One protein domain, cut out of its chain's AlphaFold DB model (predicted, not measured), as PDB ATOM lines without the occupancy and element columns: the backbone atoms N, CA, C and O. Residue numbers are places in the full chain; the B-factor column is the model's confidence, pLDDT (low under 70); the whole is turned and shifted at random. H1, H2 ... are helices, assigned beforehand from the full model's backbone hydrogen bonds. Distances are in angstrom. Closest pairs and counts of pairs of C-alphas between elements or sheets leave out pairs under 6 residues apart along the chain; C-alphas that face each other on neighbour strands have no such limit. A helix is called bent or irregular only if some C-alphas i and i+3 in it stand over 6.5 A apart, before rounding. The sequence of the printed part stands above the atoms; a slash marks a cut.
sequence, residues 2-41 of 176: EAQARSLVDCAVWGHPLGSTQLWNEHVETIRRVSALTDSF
ATOM      1  N   GLU A   2     184.728 155.485 197.627       49.16
ATOM      2  CA  GLU A   2     183.755 156.287 196.844       49.16
ATOM      3  C   GLU A   2     184.332 156.869 195.542       49.16
ATOM      4  O   GLU A   2     183.658 156.889 194.514       49.16
ATOM      5  N   ALA A   3     185.600 157.288 195.567       54.44
ATOM      6  CA  ALA A   3     186.301 157.817 194.399       54.44
ATOM      7  C   ALA A   3     186.532 156.774 193.289       54.44
ATOM      8  O   ALA A   3     186.580 157.130 192.119       54.44
ATOM      9  N   GLN A   4     186.643 155.490 193.636       54.09
ATOM     10  CA  GLN A   4     186.965 154.421 192.686       54.09
ATOM     11  C   GLN A   4     185.708 153.919 191.964       54.09
ATOM     12  O   GLN A   4     185.731 153.720 190.754       54.09
ATOM     13  N   ALA A   5     184.578 153.841 192.678       52.53
ATOM     14  CA  ALA A   5     183.268 153.630 192.063       52.53
ATOM     15  C   ALA A   5     182.872 154.812 191.159       52.53
ATOM     16  O   ALA A   5     182.367 154.598 190.063       52.53
ATOM     17  N   ARG A   6     183.165 156.059 191.569       53.53
ATOM     18  CA  ARG A   6     182.992 157.246 190.711       53.53
ATOM     19  C   ARG A   6     183.909 157.234 189.488       53.53
ATOM     20  O   ARG A   6     183.448 157.521 188.397       53.53
ATOM     21  N   SER A   7     185.163 156.814 189.635       58.78
ATOM     22  CA  SER A   7     186.111 156.723 188.516       58.78
ATOM     23  C   SER A   7     185.694 155.708 187.444       58.78
ATOM     24  O   SER A   7     185.932 155.957 186.267       58.78
ATOM     25  N   LEU A   8     185.060 154.591 187.820       55.94
ATOM     26  CA  LEU A   8     184.473 153.647 186.857       55.94
ATOM     27  C   LEU A   8     183.262 154.252 186.122       55.94
ATOM     28  O   LEU A   8     183.019 153.926 184.965       55.94
ATOM     29  N   VAL A   9     182.541 155.166 186.781       52.78
ATOM     30  CA  VAL A   9     181.396 155.914 186.232       52.78
ATOM     31  C   VAL A   9     181.841 157.072 185.324       52.78
ATOM     32  O   VAL A   9     181.153 157.377 184.351       52.78
ATOM     33  N   ASP A  10     183.007 157.669 185.581       53.09
ATOM     34  CA  ASP A  10     183.582 158.762 184.783       53.09
ATOM     35  C   ASP A  10     184.226 158.288 183.468       53.09
ATOM     36  O   ASP A  10     184.553 159.103 182.607       53.09
ATOM     37  N   CYS A  11     184.317 156.972 183.238       52.88
ATOM     38  CA  CYS A  11     184.640 156.392 181.928       52.88
ATOM     39  C   CYS A  11     183.452 156.478 180.938       52.88
ATOM     40  O   CYS A  11     183.324 155.681 180.006       52.88
ATOM     41  N   ALA A  12     182.555 157.444 181.145       49.12
ATOM     42  CA  ALA A  12     181.504 157.803 180.217       49.12
ATOM     43  C   ALA A  12     182.136 158.482 178.998       49.12
ATOM     44  O   ALA A  12     182.547 159.645 179.041       49.12
ATOM     45  N   VAL A  13     182.181 157.761 177.879       49.66
ATOM     46  CA  VAL A  13     182.378 158.385 176.572       49.66
ATOM     47  C   VAL A  13     181.260 159.433 176.441       49.66
ATOM     48  O   VAL A  13     180.088 159.065 176.413       49.66
ATOM     49  N   TRP A  14     181.626 160.721 176.418       51.12
ATOM     50  CA  TRP A  14     180.747 161.905 176.299       51.12
ATOM     51  C   TRP A  14     180.142 162.522 177.577       51.12
ATOM     52  O   TRP A  14     179.183 163.285 177.479       51.12
ATOM     53  N   GLY A  15     180.717 162.299 178.765       55.12
ATOM     54  CA  GLY A  15     180.497 163.185 179.929       55.12
ATOM     55  C   GLY A  15     179.097 163.167 180.563       55.12
ATOM     56  O   GLY A  15     178.853 163.890 181.529       55.12
ATOM     57  N   HIS A  16     178.194 162.316 180.076       54.75
ATOM     58  CA  HIS A  16     176.934 161.992 180.729       54.75
ATOM     59  C   HIS A  16     176.671 160.488 180.653       54.75
ATOM     60  O   HIS A  16     176.973 159.857 179.638       54.75
ATOM     61  N   PRO A  17     176.090 159.902 181.708       56.31
ATOM     62  CA  PRO A  17     175.697 158.509 181.670       56.31
ATOM     63  C   PRO A  17     174.572 158.290 180.656       56.31
ATOM     64  O   PRO A  17     173.567 159.001 180.658       56.31
ATOM     65  N   LEU A  18     174.748 157.307 179.774       57.56
ATOM     66  CA  LEU A  18     173.731 156.904 178.808       57.56
ATOM     67  C   LEU A  18     172.599 156.176 179.548       57.56
ATOM     68  O   LEU A  18     172.805 155.083 180.067       57.56
ATOM     69  N   GLY A  19     171.403 156.767 179.589       65.00
ATOM     70  CA  GLY A  19     170.218 156.157 180.206       65.00
ATOM     71  C   GLY A  19     169.515 157.064 181.216       65.00
ATOM     72  O   GLY A  19     169.834 158.242 181.353       65.00
ATOM     73  N   SER A  20     168.505 156.527 181.906       79.38
ATOM     74  CA  SER A  20     167.801 157.273 182.953       79.38
ATOM     75  C   SER A  20     168.646 157.349 184.228       79.38
ATOM     76  O   SER A  20     169.354 156.406 184.588       79.38
ATOM     77  N   THR A  21     168.539 158.458 184.960       77.06
ATOM     78  CA  THR A  21     169.225 158.643 186.252       77.06
ATOM     79  C   THR A  21     168.837 157.572 187.273       77.06
ATOM     80  O   THR A  21     169.653 157.183 188.104       77.06
ATOM     81  N   GLN A  22     167.607 157.058 187.184       75.62
ATOM     82  CA  GLN A  22     167.108 155.987 188.040       75.62
ATOM     83  C   GLN A  22     167.842 154.663 187.797       75.62
ATOM     84  O   GLN A  22     168.354 154.085 188.753       75.62
ATOM     85  N   LEU A  23     167.965 154.228 186.536       77.25
ATOM     86  CA  LEU A  23     168.721 153.016 186.180       77.25
ATOM     87  C   LEU A  23     170.177 153.114 186.642       77.25
ATOM     88  O   LEU A  23     170.787 152.130 187.055       77.25
ATOM     89  N   TRP A  24     170.732 154.324 186.611       78.25
ATOM     90  CA  TRP A  24     172.097 154.563 187.050       78.25
ATOM     91  C   TRP A  24     172.283 154.450 188.555       78.25
ATOM     92  O   TRP A  24     173.237 153.818 189.006       78.25
ATOM     93  N   ASN A  25     171.338 154.964 189.335       81.50
ATOM     94  CA  ASN A  25     171.343 154.757 190.778       81.50
ATOM     95  C   ASN A  25     171.239 153.261 191.126       81.50
ATOM     96  O   ASN A  25     171.981 152.783 191.980       81.50
ATOM     97  N   GLU A  26     170.390 152.505 190.424       82.62
ATOM     98  CA  GLU A  26     170.252 151.052 190.610       82.62
ATOM     99  C   GLU A  26     171.551 150.292 190.283       82.62
ATOM    100  O   GLU A  26     171.947 149.373 191.012       82.62
ATOM    101  N   HIS A  27     172.255 150.694 189.221       82.44
ATOM    102  CA  HIS A  27     173.533 150.094 188.848       82.44
ATOM    103  C   HIS A  27     174.627 150.390 189.883       82.44
ATOM    104  O   HIS A  27     175.335 149.477 190.305       82.44
ATOM    105  N   VAL A  28     174.719 151.635 190.360       85.75
ATOM    106  CA  VAL A  28     175.681 152.027 191.404       85.75
ATOM    107  C   VAL A  28     175.434 151.256 192.703       85.75
ATOM    108  O   VAL A  28     176.387 150.770 193.311       85.75
ATOM    109  N   GLU A  29     174.178 151.081 193.118       88.31
ATOM    110  CA  GLU A  29     173.840 150.264 194.291       88.31
ATOM    111  C   GLU A  29     174.199 148.788 194.101       88.31
ATOM    112  O   GLU A  29     174.667 148.123 195.029       88.31
ATOM    113  N   THR A  30     174.032 148.267 192.885       87.50
ATOM    114  CA  THR A  30     174.443 146.899 192.549       87.50
ATOM    115  C   THR A  30     175.958 146.743 192.643       87.50
ATOM    116  O   THR A  30     176.425 145.818 193.304       87.50
ATOM    117  N   ILE A  31     176.725 147.676 192.067       87.12
ATOM    118  CA  ILE A  31     178.191 147.697 192.170       87.12
ATOM    119  C   ILE A  31     178.613 147.738 193.639       87.12
ATOM    120  O   ILE A  31     179.423 146.917 194.055       87.12
ATOM    121  N   ARG A  32     178.027 148.631 194.449       87.31
ATOM    122  CA  ARG A  32     178.335 148.729 195.886       87.31
ATOM    123  C   ARG A  32     178.097 147.417 196.618       87.31
ATOM    124  O   ARG A  32     178.934 147.007 197.416       87.31
ATOM    125  N   ARG A  33     176.972 146.753 196.340       90.19
ATOM    126  CA  ARG A  33     176.637 145.464 196.950       90.19
ATOM    127  C   ARG A  33     177.650 144.390 196.573       90.19
ATOM    128  O   ARG A  33     178.086 143.655 197.451       90.19
ATOM    129  N   VAL A  34     178.017 144.313 195.293       86.56
ATOM    130  CA  VAL A  34     179.024 143.364 194.805       86.56
ATOM    131  C   VAL A  34     180.369 143.649 195.459       86.56
ATOM    132  O   VAL A  34     180.942 142.728 196.022       86.56
ATOM    133  N   SER A  35     180.825 144.905 195.487       87.06
ATOM    134  CA  SER A  35     182.085 145.284 196.139       87.06
ATOM    135  C   SER A  35     182.103 144.922 197.622       87.06
ATOM    136  O   SER A  35     183.057 144.304 198.071       87.06
ATOM    137  N   ALA A  36     181.034 145.213 198.369       88.06
ATOM    138  CA  ALA A  36     180.948 144.851 199.784       88.06
ATOM    139  C   ALA A  36     180.996 143.326 200.007       88.06
ATOM    140  O   ALA A  36     181.596 142.856 200.972       88.06
ATOM    141  N   LEU A  37     180.387 142.549 199.105       86.56
ATOM    142  CA  LEU A  37     180.503 141.090 199.090       86.56
ATOM    143  C   LEU A  37     181.934 140.651 198.774       86.56
ATOM    144  O   LEU A  37     182.464 139.779 199.456       86.56
ATOM    145  N   THR A  38     182.575 141.271 197.784       83.69
ATOM    146  CA  THR A  38     183.954 140.962 197.399       83.69
ATOM    147  C   THR A  38     184.943 141.246 198.522       83.69
ATOM    148  O   THR A  38     185.789 140.403 198.799       83.69
ATOM    149  N   ASP A  39     184.784 142.365 199.225       82.81
ATOM    150  CA  ASP A  39     185.619 142.735 200.371       82.81
ATOM    151  C   ASP A  39     185.466 141.753 201.545       82.81
ATOM    152  O   ASP A  39     186.378 141.598 202.355       82.81
ATOM    153  N   SER A  40     184.320 141.068 201.641       83.00
ATOM    154  CA  SER A  40     184.090 140.028 202.651       83.00
ATOM    155  C   SER A  40     184.769 138.693 202.322       83.00
ATOM    156  O   SER A  40     184.916 137.845 203.205       83.00
ATOM    157  N   PHE A  41     185.210 138.491 201.076       81.25
ATOM    158  CA  PHE A  41     185.951 137.297 200.697       81.25
ATOM    159  C   PHE A  41     187.414 137.433 201.120       81.25
ATOM    160  O   PHE A  41     188.227 138.081 200.464       81.25
TER     161      PHE A  41
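What this domain is: This is residues 2 to 41 of the 176 residues of an uncharacterized protein of Oncopeltus fasciatus (UniProt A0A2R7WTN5). A long helix, H2, makes most of the length, and a short helix, H1, slants past its middle. The two are joined by a wide, open loop, residues 10 to 20, that folds the printed part back on itself like a hook. Residues 10 to 16 stick out at one end and residues 36 to 41, of which 36 to 40 belong to H2, at the other. The printed part has 40 residues, with two named helices in the order H1, H2 and no named strand, and its class is all helix. It is loose, with a radius of gyration of the C-alphas of 11.3 A, and elongated, spanning 35 by 18 by 12 A.

How they stand to each other: H1, residues 2 to 9, comes first, and H2, residues 21 to 40, follows after a long link of 11 residues. H1 and H2 only just touch, with 3 pairs of C-alphas within 8 A. Their closest C-alphas, those of Ala 5 and Val 28, are 7.8 A apart. H2 touches H1 with residues 28 to 32 alone. The helices run opposite ways at a steep tilt of 55 degrees, and their centres are 11.2 A apart. In both H1 and H2 every O i to N i+4 pair is within hydrogen-bond range.

Where its parts are: H1 begins at C-alpha 2, at (183.755, 156.287, 196.844), and measures 10.9 A from Glu 2 to Val 9. H2 begins at C-alpha 21, at (169.225, 158.643, 186.252), and ends at C-alpha 40, at (184.090, 140.028, 202.651), 28.9 A away. Neither helix is bent.

The domain as a whole: The two C-alphas farthest apart, those of Trp 14 and Phe 41, are 35.0 A apart. The printed part has no cut. Residues 18 to 23, of which 21 to 23 belong to H2, also stand free. The mean pLDDT of the printed part is 70.4; residues 2 to 19 are under 70, and the mean is 54 in H1 and 84 in H2.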